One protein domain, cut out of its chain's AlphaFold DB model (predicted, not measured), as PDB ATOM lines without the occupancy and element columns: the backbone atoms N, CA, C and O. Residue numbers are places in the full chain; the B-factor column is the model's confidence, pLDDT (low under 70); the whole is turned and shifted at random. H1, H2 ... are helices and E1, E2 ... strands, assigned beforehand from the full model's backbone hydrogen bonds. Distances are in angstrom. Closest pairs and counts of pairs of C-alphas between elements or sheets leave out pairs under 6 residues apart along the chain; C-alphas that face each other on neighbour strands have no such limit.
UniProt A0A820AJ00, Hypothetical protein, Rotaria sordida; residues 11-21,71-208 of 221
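This is residues 11 to 21 and 71 to 208 of the 221 residues of the protein "Hypothetical protein" of Rotaria sordida (UniProt A0A820AJ00). A strongly twisted sheet of five strands, E2, E5, E1, E9 and E6, runs through the middle, with helix H3 over one face and the short helix H4 over the opposite face. At one end of the sheet the hairpin E7 and E8 extends it as a narrow arm, E8 running on into E9; near the other end, where E6 begins and E9 ends, lie the short helices H1 and H2 and the small hairpin E3 and E4. The printed part has 149 residues, with four named helices and nine named strands in the order E1 E2 E3 E4 E5 H1 H2 E6 H3 H4 E7 E8 E9; the large sheet is antiparallel throughout. The class is mixed, helices and strands, though under half of the residues are in named elements. The whole is compact, with a radius of gyration of the C-alphas of 15.7 A and spans of 46 by 45 by 26 A.

The largest sheet has E2, residues 76 to 78, and E6, residues 127 to 133, as edge strands, and E5, residues 105 to 108, E1, residues 11 to 16, and E9, residues 201 to 207, as inner strands. E2 and E5 are antiparallel at 175 degrees, with N 77 and O 107 within hydrogen-bond range at 2.9 A. E5 and E1 are antiparallel at 148 degrees, with N 108 and O 13 at 2.7 A. E1 and E9 are antiparallel at 147 degrees, with N 12 and O 204 at 2.8 A. E9 and E6 are antiparallel at 149 degrees, with N 205 and O 129 at 2.7 A. H3, residues 135 to 144, is on the sheet at a height over the sheet of 9.6 A; it lies only just over E9, where 3 of its 10 C-alphas fall, and runs along the strands, at 17 degrees to E9 on the local plane. The closest C-alphas of H3 and E9 are those of Lys 135 and Ile 201, 7.0 A apart. H4, residues 176 to 179, lies over E9 on the opposite face, at a height of 7.6 A; its closest C-alpha to E6 is Ala 179, 4.8 A from that of Gly 132. E8, residues 195 to 199, runs on into E9 at 29 degrees and forms a hairpin with E7, residues 188 to 192, where N 197 and O 190 are 2.8 A apart. The hairpin of E3, residues 91 to 94, and E4, residues 97 to 100, has N 99 and O 92 at 2.8 A; the C-alphas of Ser 97 and Cys 127, the closest of E4 and E6, are 6.1 A apart. H2, residues 122 to 125, only grazes the sheet, and H1, residues 114 to 119, is not on it; the two helices are close but not clearly touching, with the C-alphas of Val 117 and Phe 123 at 7.3 A. Every O i to N i+4 pair is within hydrogen-bond range in H1, 4 of 6 are in H3, and H2 and H4 are too short for such a pair.

E1 begins at C-alpha 11, (19.291, 17.904, 10.621), and is 16.5 A long. E6 is 19.2 A, E9 18.2 A, H3 14.7 A, E7 13.4 A and E8 12.5 A long. H3 begins at C-alpha 135, (11.438, 11.407, 0.384). E9 ends at C-alpha 207, (28.065, 15.006, 13.878).

The C-alphas of Asn 87 and Gly 157, the two farthest apart, are 48.5 A apart. Residues 22 to 70 are not printed, and C-alphas 21 and 71 are 19.2 A apart across the cut. Of the links printed whole, E2 to E3 with 12 residues and H3 to H4 with 31 are long. Mean pLDDT of the printed part is 81.4; residues 11 to 21 and 71 to 75 are under 70, and E1 has a mean of 45.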
ATOM      1  N   ILE A  11      19.700  18.170  11.992       47.41
ATOM      2  CA  ILE A  11      19.291  17.904  10.621       47.41
ATOM      3  C   ILE A  11      18.779  19.221  10.036       47.41
ATOM      4  O   ILE A  11      17.969  19.903  10.650       47.41
ATOM      5  N   SER A  12      19.242  19.591   8.851       45.88
ATOM      6  CA  SER A  12      18.630  20.623   8.007       45.88
ATOM      7  C   SER A  12      18.451  20.070   6.603       45.88
ATOM      8  O   SER A  12      19.221  19.211   6.195       45.88
ATOM      9  N   ILE A  13      17.412  20.485   5.881       52.56
ATOM     10  CA  ILE A  13      17.092  19.910   4.567       52.56
ATOM     11  C   ILE A  13      17.673  20.803   3.482       52.56
ATOM     12  O   ILE A  13      17.424  22.002   3.476       52.56
ATOM     13  N   THR A  14      18.379  20.216   2.529       48.31
ATOM     14  CA  THR A  14      18.965  20.905   1.385       48.31
ATOM     15  C   THR A  14      18.452  20.243   0.102       48.31
ATOM     16  O   THR A  14      18.590  19.031  -0.063       48.31
ATOM     17  N   THR A  15      17.827  21.014  -0.797       40.78
ATOM     18  CA  THR A  15      17.233  20.533  -2.063       40.78
ATOM     19  C   THR A  15      17.906  21.144  -3.291       40.78
ATOM     20  O   THR A  15      18.240  22.326  -3.280       40.78
ATOM     21  N   LYS A  16      18.120  20.360  -4.353       35.72
ATOM     22  CA  LYS A  16      18.733  20.829  -5.611       35.72
ATOM     23  C   LYS A  16      17.656  21.262  -6.609       35.72
ATOM     24  O   LYS A  16      16.622  20.605  -6.682       35.72
ATOM     25  N   ASN A  17      17.959  22.294  -7.403       33.72
ATOM     26  CA  ASN A  17      17.112  22.951  -8.417       33.72
ATOM     27  C   ASN A  17      16.022  23.876  -7.846       33.72
ATOM     28  O   ASN A  17      15.644  23.732  -6.687       33.72
ATOM     29  N   ASN A  18      15.563  24.828  -8.678       30.94
ATOM     30  CA  ASN A  18      14.721  26.028  -8.436       30.94
ATOM     31  C   ASN A  18      13.366  25.834  -7.712       30.94
ATOM     32  O   ASN A  18      12.487  26.695  -7.745       30.94
ATOM     33  N   LEU A  19      13.186  24.730  -7.006       29.52
ATOM     34  CA  LEU A  19      12.094  24.507  -6.088       29.52
ATOM     35  C   LEU A  19      12.354  25.206  -4.756       29.52
ATOM     36  O   LEU A  19      13.263  24.876  -3.991       29.52
ATOM     37  N   LYS A  20      11.437  26.113  -4.428       27.39
ATOM     38  CA  LYS A  20      11.082  26.415  -3.045       27.39
ATOM     39  C   LYS A  20      10.559  25.107  -2.443       27.39
ATOM     40  O   LYS A  20       9.382  24.803  -2.605       27.39
ATOM     41  N   ALA A  21      11.408  24.291  -1.816       29.11
ATOM     42  CA  ALA A  21      10.914  23.123  -1.098       29.11
ATOM     43  C   ALA A  21       9.931  23.603  -0.024       29.11
ATOM     44  O   ALA A  21      10.282  24.298   0.931       29.11
ATOM     45  N   ASN A  71      22.995  32.006  10.222       45.41
ATOM     46  CA  ASN A  71      22.127  32.539  11.261       45.41
ATOM     47  C   ASN A  71      20.894  31.620  11.420       45.41
ATOM     48  O   ASN A  71      20.208  31.415  10.411       45.41
ATOM     49  N   PRO A  72      20.608  31.068  12.619       45.78
ATOM     50  CA  PRO A  72      19.370  30.324  12.864       45.78
ATOM     51  C   PRO A  72      18.109  31.137  12.514       45.78
ATOM     52  O   PRO A  72      17.110  30.545  12.113       45.78
ATOM     53  N   ASP A  73      18.179  32.474  12.516       43.31
ATOM     54  CA  ASP A  73      17.079  33.376  12.136       43.31
ATOM     55  C   ASP A  73      16.799  33.416  10.622       43.31
ATOM     56  O   ASP A  73      15.851  34.062  10.173       43.31
ATOM     57  N   LYS A  74      17.620  32.754   9.793       57.59
ATOM     58  CA  LYS A  74      17.371  32.597   8.352       57.59
ATOM     59  C   LYS A  74      16.971  31.148   8.067       57.59
ATOM     60  O   LYS A  74      17.803  30.364   7.595       57.59
ATOM     61  N   PRO A  75      15.689  30.782   8.283       65.44
ATOM     62  CA  PRO A  75      15.206  29.409   8.134       65.44
ATOM     63  C   PRO A  75      15.285  28.911   6.690       65.44
ATOM     64  O   PRO A  75      15.091  27.727   6.441       65.44
ATOM     65  N   ARG A  76      15.550  29.792   5.716       78.81
ATOM     66  CA  ARG A  76      15.717  29.447   4.305       78.81
ATOM     67  C   ARG A  76      16.903  30.206   3.721       78.81
ATOM     68  O   ARG A  76      16.993  31.421   3.892       78.81
ATOM     69  N   LYS A  77      17.798  29.510   3.019       84.81
ATOM     70  CA  LYS A  77      18.878  30.131   2.236       84.81
ATOM     71  C   LYS A  77      19.001  29.426   0.889       84.81
ATOM     72  O   LYS A  77      19.169  28.212   0.846       84.81
ATOM     73  N   CYS A  78      18.898  30.188  -0.194       86.50
ATOM     74  CA  CYS A  78      19.169  29.707  -1.543       86.50
ATOM     75  C   CYS A  78      20.648  29.942  -1.870       86.50
ATOM     76  O   CYS A  78      21.183  31.007  -1.573       86.50
ATOM     77  N   TYR A  79      21.294  28.943  -2.462       88.50
ATOM     78  CA  TYR A  79      22.697  28.955  -2.868       88.50
ATOM     79  C   TYR A  79      22.846  28.850  -4.395       88.50
ATOM     80  O   TYR A  79      23.900  28.440  -4.881       88.50
ATOM     81  N   CYS A  80      21.798  29.163  -5.170       87.94
ATOM     82  CA  CYS A  80      21.915  29.282  -6.625       87.94
ATOM     83  C   CYS A  80      22.819  30.467  -7.010       87.94
ATOM     84  O   CYS A  80      23.087  31.345  -6.187       87.94
ATOM     85  N   SER A  81      23.261  30.503  -8.268       88.25
ATOM     86  CA  SER A  81      24.128  31.563  -8.804       88.25
ATOM     87  C   SER A  81      23.516  32.965  -8.730       88.25
ATOM     88  O   SER A  81      24.251  33.942  -8.744       88.25
ATOM     89  N   GLU A  82      22.189  33.070  -8.649       90.81
ATOM     90  CA  GLU A  82      21.483  34.350  -8.519       90.81
ATOM     91  C   GLU A  82      21.401  34.830  -7.063       90.81
ATOM     92  O   GLU A  82      21.413  36.026  -6.798       90.81
ATOM     93  N   CYS A  83      21.288  33.903  -6.105       86.50
ATOM     94  CA  CYS A  83      21.037  34.217  -4.695       86.50
ATOM     95  C   CYS A  83      22.300  34.238  -3.825       86.50
ATOM     96  O   CYS A  83      22.258  34.771  -2.717       86.50
ATOM     97  N   TYR A  84      23.390  33.616  -4.275       86.56
ATOM     98  CA  TYR A  84      24.652  33.559  -3.542       86.56
ATOM     99  C   TYR A  84      25.769  34.081  -4.438       86.56
ATOM    100  O   TYR A  84      26.101  33.460  -5.449       86.56
ATOM    101  N   ASP A  85      26.354  35.207  -4.028       91.94
ATOM    102  CA  ASP A  85      27.366  35.946  -4.782       91.94
ATOM    103  C   ASP A  85      28.559  35.047  -5.155       91.94
ATOM    104  O   ASP A  85      29.030  34.224  -4.361       91.94
ATOM    105  N   ALA A  86      29.057  35.179  -6.381       89.69
ATOM    106  CA  ALA A  86      30.242  34.456  -6.832       89.69
ATOM    107  C   ALA A  86      31.498  34.831  -6.021       89.69
ATOM    108  O   ALA A  86      32.399  34.011  -5.888       89.69
ATOM    109  N   ASN A  87      31.528  36.032  -5.439       93.88
ATOM    110  CA  ASN A  87      32.618  36.526  -4.602       93.88
ATOM    111  C   ASN A  87      32.521  36.061  -3.139       93.88
ATOM    112  O   ASN A  87      33.487  36.205  -2.388       93.88
ATOM    113  N   GLU A  88      31.376  35.520  -2.699       92.31
ATOM    114  CA  GLU A  88      31.280  34.919  -1.366       92.31
ATOM    115  C   GLU A  88      32.100  33.609  -1.309       92.31
ATOM    116  O   GLU A  88      32.170  32.882  -2.302       92.31
ATOM    117  N   PRO A  89      32.697  33.246  -0.156       93.69
ATOM    118  CA  PRO A  89      33.513  32.038  -0.037       93.69
ATOM    119  C   PRO A  89      32.745  30.750  -0.353       93.69
ATOM    120  O   PRO A  89      31.581  30.603   0.026       93.69
ATOM    121  N   ASP A  90      33.436  29.771  -0.945       90.44
ATOM    122  CA  ASP A  90      32.914  28.414  -1.187       90.44
ATOM    123  C   ASP A  90      33.091  27.463  -0.002       90.44
ATOM    124  O   ASP A  90      32.585  26.338   0.001       90.44
ATOM    125  N   SER A  91      33.816  27.896   1.025       91.12
ATOM    126  CA  SER A  91      33.983  27.111   2.236       91.12
ATOM    127  C   SER A  91      34.248  27.975   3.459       91.12
ATOM    128  O   SER A  91      34.711  29.110   3.365       91.12
ATOM    129  N   TYR A  92      33.956  27.402   4.623       89.12
ATOM    130  CA  TYR A  92      34.185  28.011   5.925       89.12
ATOM    131  C   TYR A  92      34.869  27.012   6.852       89.12
ATOM    132  O   TYR A  92      34.576  25.815   6.813       89.12
ATOM    133  N   ARG A  93      35.745  27.491   7.740       88.56
ATOM    134  CA  ARG A  93      36.307  26.649   8.801       88.56
ATOM    135  C   ARG A  93      35.347  26.615   9.989       88.56
ATOM    136  O   ARG A  93      35.076  27.649  10.591       88.56
ATOM    137  N   VAL A  94      34.845  25.430  10.329       82.50
ATOM    138  CA  VAL A  94      33.889  25.195  11.423       82.50
ATOM    139  C   VAL A  94      34.300  23.931  12.166       82.50
ATOM    140  O   VAL A  94      34.556  22.917  11.525       82.50
ATOM    141  N   ALA A  95      34.350  23.963  13.502       82.56
ATOM    142  CA  ALA A  95      34.682  22.789  14.322       82.56
ATOM    143  C   ALA A  95      35.994  22.084  13.909       82.56
ATOM    144  O   ALA A  95      36.058  20.861  13.831       82.56
ATOM    145  N   ASN A  96      37.037  22.857  13.575       83.50
ATOM    146  CA  ASN A  96      38.309  22.354  13.023       83.50
ATOM    147  C   ASN A  96      38.181  21.546  11.714       83.50
ATOM    148  O   ASN A  96      39.132  20.888  11.297       83.50
ATOM    149  N   SER A  97      37.040  21.640  11.033       84.88
ATOM    150  CA  SER A  97      36.760  21.030   9.737       84.88
ATOM    151  C   SER A  97      36.437  22.098   8.691       84.88
ATOM    152  O   SER A  97      36.198  23.264   9.012       84.88
ATOM    153  N   ILE A  98      36.452  21.698   7.423       88.44
ATOM    154  CA  ILE A  98      36.023  22.529   6.300       88.44
ATOM    155  C   ILE A  98      34.548  22.220   6.038       88.44
ATOM    156  O   ILE A  98      34.186  21.082   5.749       88.44
ATOM    157  N   TYR A  99      33.698  23.235   6.156       88.25
ATOM    158  CA  TYR A  99      32.325  23.205   5.669       88.25
ATOM    159  C   TYR A  99      32.304  23.739   4.241       88.25
ATOM    160  O   TYR A  99      32.616  24.910   4.021       88.25
ATOM    161  N   THR A 100      31.935  22.893   3.286       88.19
ATOM    162  CA  THR A 100      31.752  23.293   1.888       88.19
ATOM    163  C   THR A 100      30.357  23.865   1.686       88.19
ATOM    164  O   THR A 100      29.359  23.250   2.066       88.19
ATOM    165  N   VAL A 101      30.286  25.035   1.060       90.06
ATOM    166  CA  VAL A 101      29.029  25.710   0.748       90.06
ATOM    167  C   VAL A 101      28.254  24.918  -0.304       90.06
ATOM    168  O   VAL A 101      28.814  24.579  -1.348       90.06
ATOM    169  N   PRO A 102      26.958  24.639  -0.087       90.25
ATOM    170  CA  PRO A 102      26.166  23.832  -1.004       90.25
ATOM    171  C   PRO A 102      25.670  24.639  -2.215       90.25
ATOM    172  O   PRO A 102      24.470  24.837  -2.394       90.25
ATOM    173  N   ARG A 103      26.589  25.110  -3.065       87.75
ATOM    174  CA  ARG A 103      26.274  25.852  -4.300       87.75
ATOM    175  C   ARG A 103      25.270  25.090  -5.176       87.75
ATOM    176  O   ARG A 103      25.418  23.893  -5.412       87.75
ATOM    177  N   GLY A 104      24.247  25.790  -5.663       87.81
ATOM    178  CA  GLY A 104      23.155  25.229  -6.468       87.81
ATOM    179  C   GLY A 104      22.029  24.563  -5.669       87.81
ATOM    180  O   GLY A 104      21.138  23.962  -6.270       87.81
ATOM    181  N   TRP A 105      22.049  24.656  -4.336       89.38
ATOM    182  CA  TRP A 105      21.016  24.082  -3.476       89.38
ATOM    183  C   TRP A 105      20.218  25.141  -2.712       89.38
ATOM    184  O   TRP A 105      20.664  26.265  -2.520       89.38
ATOM    185  N   THR A 106      19.051  24.760  -2.206       87.88
ATOM    186  CA  THR A 106      18.258  25.552  -1.263       87.88
ATOM    187  C   THR A 106      18.195  24.827   0.068       87.88
ATOM    188  O   THR A 106      17.774  23.677   0.122       87.88
ATOM    189  N   ARG A 107      18.599  25.497   1.147       87.12
ATOM    190  CA  ARG A 107      18.581  24.964   2.508       87.12
ATOM    191  C   ARG A 107      17.381  25.476   3.290       87.12
ATOM    192  O   ARG A 107      17.081  26.670   3.253       87.12
ATOM    193  N   PHE A 108      16.791  24.585   4.073       84.44
ATOM    194  CA  PHE A 108      15.705  24.797   5.017       84.44
ATOM    195  C   PHE A 108      16.187  24.388   6.411       84.44
ATOM    196  O   PHE A 108      16.536  23.228   6.648       84.44
ATOM    197  N   GLY A 109      16.246  25.354   7.322       81.19
ATOM    198  CA  GLY A 109      16.515  25.113   8.733       81.19
ATOM    199  C   GLY A 109      15.349  24.364   9.369       81.19
ATOM    200  O   GLY A 109      14.189  24.673   9.097       81.19
ATOM    201  N   LEU A 110      15.664  23.373  10.198       80.12
ATOM    202  CA  LEU A 110      14.682  22.687  11.032       80.12
ATOM    203  C   LEU A 110      14.773  23.213  12.462       80.12
ATOM    204  O   LEU A 110      15.833  23.661  12.901       80.12
ATOM    205  N   GLN A 111      13.661  23.135  13.189       79.69
ATOM    206  CA  GLN A 111      13.639  23.473  14.607       79.69
ATOM    207  C   GLN A 111      14.497  22.485  15.407       79.69
ATOM    208  O   GLN A 111      14.490  21.280  15.144       79.69
ATOM    209  N   VAL A 112      15.218  23.002  16.401       75.69
ATOM    210  CA  VAL A 112      16.106  22.224  17.272       75.69
ATOM    211  C   VAL A 112      15.705  22.348  18.731       75.69
ATOM    212  O   VAL A 112      15.013  23.282  19.122       75.69
ATOM    213  N   ASP A 113      16.184  21.410  19.543       81.12
ATOM    214  CA  ASP A 113      16.202  21.559  20.996       81.12
ATOM    215  C   ASP A 113      17.330  22.530  21.381       81.12
ATOM    216  O   ASP A 113      18.495  22.138  21.465       81.12
ATOM    217  N   GLU A 114      16.984  23.807  21.555       83.19
ATOM    218  CA  GLU A 114      17.929  24.898  21.832       83.19
ATOM    219  C   GLU A 114      18.821  24.595  23.040       83.19
ATOM    220  O   GLU A 114      20.044  24.698  22.943       83.19
ATOM    221  N   LYS A 115      18.245  24.089  24.139       85.25
ATOM    222  CA  LYS A 115      18.999  23.758  25.358       85.25
ATOM    223  C   LYS A 115      20.037  22.669  25.099       85.25
ATOM    224  O   LYS A 115      21.179  22.763  25.557       85.25
ATOM    225  N   PHE A 116      19.663  21.627  24.355       80.88
ATOM    226  CA  PHE A 116      20.598  20.567  23.980       80.88
ATOM    227  C   PHE A 116      21.739  21.104  23.106       80.88
ATOM    228  O   PHE A 116      22.908  20.803  23.360       80.88
ATOM    229  N   VAL A 117      21.413  21.923  22.105       83.38
ATOM    230  CA  VAL A 117      22.392  22.539  21.198       83.38
ATOM    231  C   VAL A 117      23.378  23.434  21.949       83.38
ATOM    232  O   VAL A 117      24.590  23.314  21.741       83.38
ATOM    233  N   GLU A 118      22.868  24.310  22.811       87.62
ATOM    234  CA  GLU A 118      23.648  25.276  23.586       87.62
ATOM    235  C   GLU A 118      24.572  24.577  24.580       87.62
ATOM    236  O   GLU A 118      25.777  24.829  24.576       87.62
ATOM    237  N   SER A 119      24.045  23.621  25.356       88.50
ATOM    238  CA  SER A 119      24.826  22.888  26.366       88.50
ATOM    239  C   SER A 119      26.049  22.168  25.788       88.50
ATOM    240  O   SER A 119      27.046  21.975  26.482       88.50
ATOM    241  N   ARG A 120      26.003  21.796  24.502       83.00
ATOM    242  CA  ARG A 120      27.094  21.107  23.797       83.00
ATOM    243  C   ARG A 120      27.904  22.013  22.875       83.00
ATOM    244  O   ARG A 120      28.827  21.527  22.220       83.00
ATOM    245  N   ASN A 121      27.567  23.304  22.787       88.12
ATOM    246  CA  ASN A 121      28.125  24.231  21.799       88.12
ATOM    247  C   ASN A 121      28.127  23.619  20.383       88.12
ATOM    248  O   ASN A 121      29.101  23.726  19.632       88.12
ATOM    249  N   MET A 122      27.043  22.921  20.031       84.56
ATOM    250  CA  MET A 122      27.015  21.986  18.906       84.56
ATOM    251  C   MET A 122      27.367  22.662  17.575       84.56
ATOM    252  O   MET A 122      28.156  22.136  16.794       84.56
ATOM    253  N   PHE A 123      26.846  23.863  17.311       84.44
ATOM    254  CA  PHE A 123      27.122  24.553  16.047       84.44
ATOM    255  C   PHE A 123      28.581  24.993  15.882       84.44
ATOM    256  O   PHE A 123      29.060  25.067  14.746       84.44
ATOM    257  N   ARG A 124      29.285  25.211  16.998       86.38
ATOM    258  CA  ARG A 124      30.695  25.605  17.041       86.38
ATOM    259  C   ARG A 124      31.633  24.402  17.009       86.38
ATOM    260  O   ARG A 124      32.643  24.443  16.310       86.38
ATOM    261  N   ASN A 125      31.291  23.355  17.756       87.06
ATOM    262  CA  ASN A 125      32.203  22.258  18.070       87.06
ATOM    263  C   ASN A 125      31.981  21.010  17.218       87.06
ATOM    264  O   ASN A 125      32.856  20.149  17.182       87.06
ATOM    265  N   TRP A 126      30.826  20.871  16.562       86.69
ATOM    266  CA  TRP A 126      30.517  19.685  15.767       86.69
ATOM    267  C   TRP A 126      30.668  19.965  14.277       86.69
ATOM    268  O   TRP A 126      30.194  20.982  13.744       86.69
ATOM    269  N   CYS A 127      31.313  19.018  13.600       87.25
ATOM    270  CA  CYS A 127      31.479  19.036  12.158       87.25
ATOM    271  C   CYS A 127      30.117  18.970  11.473       87.25
ATOM    272  O   CYS A 127      29.206  18.270  11.925       87.25
ATOM    273  N   THR A 128      30.000  19.692  10.364       88.06
ATOM    274  CA  THR A 128      28.863  19.541   9.464       88.06
ATOM    275  C   THR A 128      29.143  18.409   8.478       88.06
ATOM    276  O   THR A 128      30.213  18.377   7.870       88.06
ATOM    277  N   THR A 129      28.188  17.500   8.311       89.38
ATOM    278  CA  THR A 129      28.208  16.435   7.301       89.38
ATOM    279  C   THR A 129      26.880  16.384   6.551       89.38
ATOM    280  O   THR A 129      25.926  17.060   6.917       89.38
ATOM    281  N   PHE A 130      26.818  15.624   5.468       91.00
ATOM    282  CA  PHE A 130      25.683  15.540   4.563       91.00
ATOM    283  C   PHE A 130      25.239  14.087   4.414       91.00
ATOM    284  O   PHE A 130      26.063  13.203   4.176       91.00
ATOM    285  N   TYR A 131      23.939  13.843   4.529       90.94
ATOM    286  CA  TYR A 131      23.314  12.534   4.384       90.94
ATOM    287  C   TYR A 131      22.272  12.581   3.266       90.94
ATOM    288  O   TYR A 131      21.260  13.273   3.377       90.94
ATOM    289  N   GLY A 132      22.538  11.872   2.171       91.44
ATOM    290  CA  GLY A 132      21.590  11.714   1.069       91.44
ATOM    291  C   GLY A 132      20.455  10.776   1.462       91.44
ATOM    292  O   GLY A 132      20.692   9.728   2.064       91.44
ATOM    293  N   THR A 133      19.212  11.144   1.154       89.06
ATOM    294  CA  THR A 133      18.057  10.311   1.502       89.06
ATOM    295  C   THR A 133      16.920  10.439   0.496       89.06
ATOM    296  O   THR A 133      16.887  11.353  -0.326       89.06
ATOM    297  N   SER A 134      15.972   9.503   0.544       87.94
ATOM    298  CA  SER A 134      14.750   9.570  -0.258       87.94
ATOM    299  C   SER A 134      13.635  10.280   0.506       87.94
ATOM    300  O   SER A 134      13.644  10.341   1.736       87.94
ATOM    301  N   LYS A 135      12.619  10.766  -0.217       84.62
ATOM    302  CA  LYS A 135      11.438  11.407   0.384       84.62
ATOM    303  C   LYS A 135      10.779  10.530   1.459       84.62
ATOM    304  O   LYS A 135      10.514  11.013   2.551       84.62
ATOM    305  N   ASN A 136      10.593   9.240   1.181       83.12
ATOM    306  CA  ASN A 136       9.928   8.324   2.114       83.12
ATOM    307  C   ASN A 136      10.740   8.125   3.405       83.12
ATOM    308  O   ASN A 136      10.177   7.955   4.478       83.12
ATOM    309  N   LYS A 137      12.077   8.153   3.315       84.75
ATOM    310  CA  LYS A 137      12.961   7.993   4.479       84.75
ATOM    311  C   LYS A 137      13.131   9.291   5.261       84.75
ATOM    312  O   LYS A 137      13.327   9.235   6.474       84.75
ATOM    313  N   LEU A 138      13.008  10.442   4.597       86.56
ATOM    314  CA  LEU A 138      13.010  11.747   5.251       86.56
ATOM    315  C   LEU A 138      11.925  11.820   6.331       86.56
ATOM    316  O   LEU A 138      12.222  12.242   7.442       86.56
ATOM    317  N   GLU A 139      10.699  11.386   6.036       84.38
ATOM    318  CA  GLU A 139       9.591  11.414   7.001       84.38
ATOM    319  C   GLU A 139       9.921  10.617   8.268       84.38
ATOM    320  O   GLU A 139       9.757  11.125   9.378       84.38
ATOM    321  N   SER A 140      10.494   9.417   8.115       84.19
ATOM    322  CA  SER A 140      10.967   8.615   9.246       84.19
ATOM    323  C   SER A 140      12.024   9.363  10.061       84.19
ATOM    324  O   SER A 140      11.935   9.417  11.285       84.19
ATOM    325  N   VAL A 141      13.011   9.975   9.407       84.56
ATOM    326  CA  VAL A 141      14.079  10.717  10.091       84.56
ATOM    327  C   VAL A 141      13.527  11.932  10.845       84.56
ATOM    328  O   VAL A 141      13.875  12.152  12.005       84.56
ATOM    329  N   LEU A 142      12.625  12.697  10.225       83.44
ATOM    330  CA  LEU A 142      11.998  13.866  10.842       83.44
ATOM    331  C   LEU A 142      11.133  13.478  12.043       83.44
ATOM    332  O   LEU A 142      11.221  14.117  13.091       83.44
ATOM    333  N   HIS A 143      10.343  12.410  11.917       82.81
ATOM    334  CA  HIS A 143       9.478  11.932  12.992       82.81
ATOM    335  C   HIS A 143      10.281  11.429  14.199       82.81
ATOM    336  O   HIS A 143       9.940  11.729  15.342       82.81
ATOM    337  N   ASN A 144      11.386  10.716  13.959       77.69
ATOM    338  CA  ASN A 144      12.229  10.176  15.027       77.69
ATOM    339  C   ASN A 144      13.221  11.213  15.591       77.69
ATOM    340  O   ASN A 144      13.722  11.030  16.695       77.69
ATOM    341  N   ARG A 145      13.474  12.329  14.886       77.12
ATOM    342  CA  ARG A 145      14.435  13.397  15.253       77.12
ATOM    343  C   ARG A 145      15.900  12.944  15.349       77.12
ATOM    344  O   ARG A 145      16.727  13.624  15.952       77.12
ATOM    345  N   PHE A 146      16.232  11.804  14.758       79.75
ATOM    346  CA  PHE A 146      17.594  11.313  14.563       79.75
ATOM    347  C   PHE A 146      17.637  10.481  13.280       79.75
ATOM    348  O   PHE A 146      16.591  10.101  12.754       79.75
ATOM    349  N   ILE A 147      18.839  10.208  12.767       84.94
ATOM    350  CA  ILE A 147      19.010   9.252  11.669       84.94
ATOM    351  C   ILE A 147      19.113   7.856  12.298       84.94
ATOM    352  O   ILE A 147      20.125   7.585  12.946       84.94
ATOM    353  N   PRO A 148      18.087   7.001  12.171       83.94
ATOM    354  CA  PRO A 148      18.116   5.646  12.713       83.94
ATOM    355  C   PRO A 148      19.172   4.782  12.018       83.94
ATOM    356  O   PRO A 148      19.466   4.962  10.831       83.94
ATOM    357  N   PHE A 149      19.723   3.821  12.756       86.56
ATOM    358  CA  PHE A 149      20.560   2.779  12.180       86.56
ATOM    359  C   PHE A 149      19.691   1.759  11.438       86.56
ATOM    360  O   PHE A 149      18.521   1.558  11.783       86.56
ATOM    361  N   PRO A 150      20.218   1.102  10.393       86.25
ATOM    362  CA  PRO A 150      19.471   0.031   9.750       86.25
ATOM    363  C   PRO A 150      19.184  -1.093  10.757       86.25
ATOM    364  O   PRO A 150      20.067  -1.529  11.487       86.25
ATOM    365  N   GLY A 151      17.933  -1.551  10.805       87.38
ATOM    366  CA  GLY A 151      17.450  -2.511  11.799       87.38
ATOM    367  C   GLY A 151      16.789  -1.882  13.030       87.38
ATOM    368  O   GLY A 151      16.064  -2.589  13.732       87.38
ATOM    369  N   ASP A 152      16.954  -0.577  13.266       86.75
ATOM    370  CA  ASP A 152      16.286   0.104  14.379       86.75
ATOM    371  C   ASP A 152      14.765   0.081  14.211       86.75
ATOM    372  O   ASP A 152      14.233   0.261  13.111       86.75
ATOM    373  N   ARG A 153      14.046  -0.085  15.326       90.50
ATOM    374  CA  ARG A 153      12.589   0.064  15.358       90.50
ATOM    375  C   ARG A 153      12.225   1.539  15.513       90.50
ATOM    376  O   ARG A 153      12.575   2.170  16.506       90.50
ATOM    377  N   LEU A 154      11.507   2.069  14.531       87.19
ATOM    378  CA  LEU A 154      11.008   3.439  14.513       87.19
ATOM    379  C   LEU A 154       9.857   3.628  15.507       87.19
ATOM    380  O   LEU A 154       9.188   2.668  15.890       87.19
ATOM    381  N   LEU A 155       9.545   4.886  15.837       79.06
ATOM    382  CA  LEU A 155       8.351   5.240  16.622       79.06
ATOM    383  C   LEU A 155       7.032   4.767  15.983       79.06
ATOM    384  O   LEU A 155       6.060   4.546  16.698       79.06
ATOM    385  N   SER A 156       6.991   4.582  14.658       83.00
ATOM    386  CA  SER A 156       5.848   3.985  13.948       83.00
ATOM    387  C   SER A 156       5.712   2.471  14.168       83.00
ATOM    388  O   SER A 156       4.722   1.879  13.753       83.00
ATOM    389  N   GLY A 157       6.707   1.824  14.782       86.00
ATOM    390  CA  GLY A 157       6.803   0.372  14.930       86.00
ATOM    391  C   GLY A 157       7.513  -0.334  13.771       86.00
ATOM    392  O   GLY A 157       7.897  -1.496  13.927       86.00
ATOM    393  N   GLU A 158       7.738   0.348  12.645       88.00
ATOM    394  CA  GLU A 158       8.443  -0.183  11.472       88.00
ATOM    395  C   GLU A 158       9.948  -0.356  11.723       88.00
ATOM    396  O   GLU A 158      10.537   0.332  12.556       88.00
ATOM    397  N   ILE A 159      10.592  -1.249  10.969       88.75
ATOM    398  CA  ILE A 159      12.049  -1.420  11.000       88.75
ATOM    399  C   ILE A 159      12.693  -0.515   9.950       88.75
ATOM    400  O   ILE A 159      12.361  -0.575   8.763       88.75
ATOM    401  N   PHE A 160      13.648   0.312  10.372       85.25
ATOM    402  CA  PHE A 160      14.371   1.182   9.464       85.25
ATOM    403  C   PHE A 160      15.270   0.373   8.529       85.25
ATOM    404  O   PHE A 160      16.158  -0.361   8.955       85.25
ATOM    405  N   SER A 161      15.072   0.547   7.227       84.38
ATOM    406  CA  SER A 161      15.976   0.045   6.192       84.38
ATOM    407  C   SER A 161      16.707   1.191   5.497       84.38
ATOM    408  O   SER A 161      16.102   2.217   5.172       84.38
ATOM    409  N   THR A 162      18.001   1.006   5.241       78.81
ATOM    410  CA  THR A 162      18.780   1.864   4.340       78.81
ATOM    411  C   THR A 162      18.766   1.281   2.927       78.81
ATOM    412  O   THR A 162      18.562   0.082   2.748       78.81
ATOM    413  N   HIS A 163      18.962   2.131   1.920       74.88
ATOM    414  CA  HIS A 163      19.167   1.687   0.536       74.88
ATOM    415  C   HIS A 163      20.630   1.300   0.265       74.88
ATOM    416  O   HIS A 163      20.938   0.770  -0.799       74.88
ATOM    417  N   LEU A 164      21.533   1.588   1.209       77.25
ATOM    418  CA  LEU A 164      22.939   1.221   1.111       77.25
ATOM    419  C   LEU A 164      23.139  -0.274   1.435       77.25
ATOM    420  O   LEU A 164      22.353  -0.843   2.191       77.25
ATOM    421  N   PRO A 165      24.185  -0.925   0.891       75.31
ATOM    422  CA  PRO A 165      24.411  -2.358   1.101       75.31
ATOM    423  C   PRO A 165      24.706  -2.734   2.558       75.31
ATOM    424  O   PRO A 165      24.327  -3.815   3.006       75.31
ATOM    425  N   ASP A 166      25.390  -1.853   3.289       76.38
ATOM    426  CA  ASP A 166      25.736  -2.086   4.686       76.38
ATOM    427  C   ASP A 166      24.549  -1.774   5.610       76.38
ATOM    428  O   ASP A 166      23.938  -0.706   5.547       76.38
ATOM    429  N   LYS A 167      24.242  -2.736   6.482       77.12
ATOM    430  CA  LYS A 167      23.122  -2.709   7.424       77.12
ATOM    431  C   LYS A 167      23.542  -2.327   8.845       77.12
ATOM    432  O   LYS A 167      22.708  -2.373   9.740       77.12
ATOM    433  N   HIS A 168      24.801  -1.964   9.070       80.50
ATOM    434  CA  HIS A 168      25.308  -1.673  10.414       80.50
ATOM    435  C   HIS A 168      25.698  -0.213  10.623       80.50
ATOM    436  O   HIS A 168      25.779   0.236  11.765       80.50
ATOM    437  N   HIS A 169      25.898   0.550   9.548       81.81
ATOM    438  CA  HIS A 169      26.382   1.922   9.644       81.81
ATOM    439  C   HIS A 169      25.480   2.918   8.915       81.81
ATOM    440  O   HIS A 169      24.821   2.620   7.917       81.81
ATOM    441  N   VAL A 170      25.497   4.150   9.422       84.12
ATOM    442  CA  VAL A 170      24.960   5.326   8.743       84.12
ATOM    443  C   VAL A 170      26.136   6.104   8.171       84.12
ATOM    444  O   VAL A 170      27.044   6.503   8.897       84.12
ATOM    445  N   TYR A 171      26.105   6.338   6.864       86.88
ATOM    446  CA  TYR A 171      27.165   7.046   6.159       86.88
ATOM    447  C   TYR A 171      26.778   8.492   5.927       86.88
ATOM    448  O   TYR A 171      25.783   8.771   5.266       86.88
ATOM    449  N   THR A 172      27.598   9.413   6.414       89.19
ATOM    450  CA  THR A 172      27.510  10.830   6.061       89.19
ATOM    451  C   THR A 172      28.791  11.249   5.344       89.19
ATOM    452  O   THR A 172      29.834  10.606   5.473       89.19
ATOM    453  N   SER A 173      28.718  12.315   4.554       89.81
ATOM    454  CA  SER A 173      29.854  12.836   3.796       89.81
ATOM    455  C   SER A 173      30.163  14.276   4.190       89.81
ATOM    456  O   SER A 173      29.234  15.052   4.389       89.81
ATOM    457  N   PRO A 174      31.432  14.709   4.239       89.00
ATOM    458  CA  PRO A 174      31.753  16.134   4.342       89.00
ATOM    459  C   PRO A 174      31.399  16.912   3.060       89.00
ATOM    460  O   PRO A 174      31.411  18.138   3.067       89.00
ATOM    461  N   SER A 175      31.089  16.220   1.956       89.25
ATOM    462  CA  SER A 175      30.769  16.822   0.663       89.25
ATOM    463  C   SER A 175      29.311  16.591   0.292       89.25
ATOM    464  O   SER A 175      28.866  15.452   0.123       89.25
ATOM    465  N   ILE A 176      28.583  17.685   0.067       88.50
ATOM    466  CA  ILE A 176      27.222  17.608  -0.460       88.50
ATOM    467  C   ILE A 176      27.190  16.961  -1.851       88.50
ATOM    468  O   ILE A 176      26.260  16.222  -2.157       88.50
ATOM    469  N   HIS A 177      28.224  17.160  -2.675       89.56
ATOM    470  CA  HIS A 177      28.297  16.548  -4.002       89.56
ATOM    471  C   HIS A 177      28.341  15.026  -3.911       89.56
ATOM    472  O   HIS A 177      27.611  14.350  -4.633       89.56
ATOM    473  N   TYR A 178      29.130  14.490  -2.981       90.44
ATOM    474  CA  TYR A 178      29.171  13.052  -2.743       90.44
ATOM    475  C   TYR A 178      27.836  12.540  -2.189       90.44
ATOM    476  O   TYR A 178      27.293  11.562  -2.696       90.44
ATOM    477  N   ALA A 179      27.260  13.239  -1.204       90.62
ATOM    478  CA  ALA A 179      25.943  12.901  -0.664       90.62
ATOM    479  C   ALA A 179      24.822  12.989  -1.719       90.62
ATOM    480  O   ALA A 179      23.794  12.344  -1.562       90.62
ATOM    481  N   SER A 180      25.029  13.747  -2.802       90.62
ATOM    482  CA  SER A 180      24.090  13.896  -3.920       90.62
ATOM    483  C   SER A 180      24.247  12.868  -5.043       90.62
ATOM    484  O   SER A 180      23.494  12.912  -6.017       90.62
ATOM    485  N   LEU A 181      25.222  11.957  -4.970       89.38
ATOM    486  CA  LEU A 181      25.389  10.934  -6.006       89.38
ATOM    487  C   LEU A 181      24.128  10.066  -6.090       89.38
ATOM    488  O   LEU A 181      23.576   9.682  -5.066       89.38
ATOM    489  N   LYS A 182      23.680   9.713  -7.303       87.62
ATOM    490  CA  LYS A 182      22.393   9.014  -7.520       87.62
ATOM    491  C   LYS A 182      22.240   7.705  -6.732       87.62
ATOM    492  O   LYS A 182      21.130   7.357  -6.351       87.62
ATOM    493  N   HIS A 183      23.340   6.990  -6.482       86.12
ATOM    494  CA  HIS A 183      23.340   5.749  -5.697       86.12
ATOM    495  C   HIS A 183      23.335   5.974  -4.170       86.12
ATOM    496  O   HIS A 183      23.134   5.017  -3.435       86.12
ATOM    497  N   VAL A 184      23.563   7.213  -3.710       85.81
ATOM    498  CA  VAL A 184      23.519   7.649  -2.296       85.81
ATOM    499  C   VAL A 184      22.246   8.449  -1.994       85.81
ATOM    500  O   VAL A 184      21.690   8.382  -0.904       85.81
ATOM    501  N   CYS A 185      21.778   9.247  -2.952       88.94
ATOM    502  CA  CYS A 185      20.570  10.051  -2.842       88.94
ATOM    503  C   CYS A 185      19.689   9.791  -4.064       88.94
ATOM    504  O   CYS A 185      19.869  10.450  -5.099       88.94
ATOM    505  N   PRO A 186      18.728   8.858  -3.950       88.31
ATOM    506  CA  PRO A 186      17.748   8.625  -4.997       88.31
ATOM    507  C   PRO A 186      17.038   9.927  -5.375       88.31
ATOM    508  O   PRO A 186      16.591  10.679  -4.507       88.31
ATOM    509  N   THR A 187      16.936  10.190  -6.675       87.75
ATOM    510  CA  THR A 187      16.171  11.322  -7.201       87.75
ATOM    511  C   THR A 187      14.686  10.979  -7.171       87.75
ATOM    512  O   THR A 187      14.277   9.945  -7.697       87.75
ATOM    513  N   GLY A 188      13.879  11.836  -6.550       84.75
ATOM    514  CA  GLY A 188      12.425  11.819  -6.691       84.75
ATOM    515  C   GLY A 188      11.970  12.842  -7.725       84.75
ATOM    516  O   GLY A 188      12.749  13.699  -8.131       84.75
ATOM    517  N   THR A 189      10.698  12.798  -8.107       86.75
ATOM    518  CA  THR A 189      10.089  13.835  -8.944       86.75
ATOM    519  C   THR A 189       8.980  14.557  -8.190       86.75
ATOM    520  O   THR A 189       8.320  14.000  -7.308       86.75
ATOM    521  N   THR A 190       8.782  15.832  -8.503       84.69
ATOM    522  CA  THR A 190       7.653  16.620  -8.007       84.69
ATOM    523  C   THR A 190       7.124  17.530  -9.105       84.69
ATOM    524  O   THR A 190       7.842  17.831 -10.057       84.69
ATOM    525  N   LYS A 191       5.866  17.957  -8.982       87.81
ATOM    526  CA  LYS A 191       5.213  18.842  -9.945       87.81
ATOM    527  C   LYS A 191       4.924  20.187  -9.284       87.81
ATOM    528  O   LYS A 191       4.267  20.225  -8.246       87.81
ATOM    529  N   LEU A 192       5.390  21.278  -9.884       81.56
ATOM    530  CA  LEU A 192       5.115  22.653  -9.455       81.56
ATOM    531  C   LEU A 192       4.748  23.480 -10.691       81.56
ATOM    532  O   LEU A 192       5.419  23.379 -11.706       81.56
ATOM    533  N   ASN A 193       3.681  24.282 -10.631       88.12
ATOM    534  CA  ASN A 193       3.250  25.143 -11.747       88.12
ATOM    535  C   ASN A 193       3.125  24.411 -13.099       88.12
ATOM    536  O   ASN A 193       3.514  24.929 -14.136       88.12
ATOM    537  N   ASN A 194       2.586  23.189 -13.083       88.75
ATOM    538  CA  ASN A 194       2.496  22.291 -14.241       88.75
ATOM    539  C   ASN A 194       3.809  21.757 -14.828       88.75
ATOM    540  O   ASN A 194       3.753  20.941 -15.746       88.75
ATOM    541  N   GLU A 195       4.952  22.077 -14.236       85.88
ATOM    542  CA  GLU A 195       6.254  21.552 -14.633       85.88
ATOM    543  C   GLU A 195       6.722  20.442 -13.690       85.88
ATOM    544  O   GLU A 195       6.446  20.459 -12.486       85.88
ATOM    545  N   TRP A 196       7.421  19.456 -14.252       86.88
ATOM    546  CA  TRP A 196       8.038  18.370 -13.500       86.88
ATOM    547  C   TRP A 196       9.485  18.707 -13.171       86.88
ATOM    548  O   TRP A 196      10.236  19.182 -14.018       86.88
ATOM    549  N   TYR A 197       9.875  18.396 -11.945       82.88
ATOM    550  CA  TYR A 197      11.201  18.669 -11.426       82.88
ATOM    551  C   TYR A 197      11.777  17.427 -10.770       82.88
ATOM    552  O   TYR A 197      11.110  16.769  -9.967       82.88
ATOM    553  N   ASP A 198      13.048  17.182 -11.050       86.38
ATOM    554  CA  ASP A 198      13.868  16.246 -10.300       86.38
ATOM    555  C   ASP A 198      14.294  16.876  -8.973       86.38
ATOM    556  O   ASP A 198      14.845  17.981  -8.936       86.38
ATOM    557  N   VAL A 199      14.069  16.148  -7.881       87.12
ATOM    558  CA  VAL A 199      14.371  16.581  -6.518       87.12
ATOM    559  C   VAL A 199      15.280  15.571  -5.845       87.12
ATOM    560  O   VAL A 199      14.993  14.377  -5.778       87.12
ATOM    561  N   GLN A 200      16.364  16.085  -5.283       90.94
ATOM    562  CA  GLN A 200      17.222  15.359  -4.359       90.94
ATOM    563  C   GLN A 200      17.108  15.994  -2.978       90.94
ATOM    564  O   GLN A 200      17.026  17.218  -2.865       90.94
ATOM    565  N   ILE A 201      17.089  15.156  -1.944       90.50
ATOM    566  CA  ILE A 201      16.928  15.570  -0.553       90.50
ATOM    567  C   ILE A 201      18.192  15.181   0.198       90.50
ATOM    568  O   ILE A 201      18.520  14.001   0.332       90.50
ATOM    569  N   ILE A 202      18.889  16.186   0.715       91.81
ATOM    570  CA  ILE A 202      20.078  15.989   1.536       91.81
ATOM    571  C   ILE A 202      19.834  16.570   2.915       91.81
ATOM    572  O   ILE A 202      19.341  17.685   3.056       91.81
ATOM    573  N   LEU A 203      20.217  15.814   3.931       91.06
ATOM    574  CA  LEU A 203      20.245  16.262   5.305       91.06
ATOM    575  C   LEU A 203      21.633  16.813   5.635       91.06
ATOM    576  O   LEU A 203      22.612  16.077   5.594       91.06
ATOM    577  N   GLU A 204      21.735  18.101   5.947       90.38
ATOM    578  CA  GLU A 204      22.927  18.709   6.538       90.38
ATOM    579  C   GLU A 204      22.885  18.484   8.058       90.38
ATOM    580  O   GLU A 204      22.003  18.990   8.759       90.38
ATOM    581  N   CYS A 205      23.829  17.689   8.552       87.44
ATOM    582  CA  CYS A 205      23.861  17.148   9.898       87.44
ATOM    583  C   CYS A 205      25.004  17.706  10.740       87.44
ATOM    584  O   CYS A 205      26.087  17.983  10.227       87.44
ATOM    585  N   LYS A 206      24.792  17.807  12.058       87.12
ATOM    586  CA  LYS A 206      25.889  17.992  13.022       87.12
ATOM    587  C   LYS A 206      26.281  16.652  13.605       87.12
ATOM    588  O   LYS A 206      25.446  15.985  14.210       87.12
ATOM    589  N   GLN A 207      27.546  16.290  13.434       84.56
ATOM    590  CA  GLN A 207      28.065  15.006  13.878       84.56
ATOM    591  C   GLN A 207      28.923  15.167  15.131       84.56
ATOM    592  O   GLN A 207      29.897  15.924  15.134       84.56
ATOM    593  N   ASN A 208      28.554  14.433  16.184       83.06
ATOM    594  CA  ASN A 208      29.311  14.378  17.429       83.06
ATOM    595  C   ASN A 208      30.720  13.829  17.145       83.06
ATOM    596  O   ASN A 208      30.799  12.698  16.664       83.06
TER     597      ASN A 208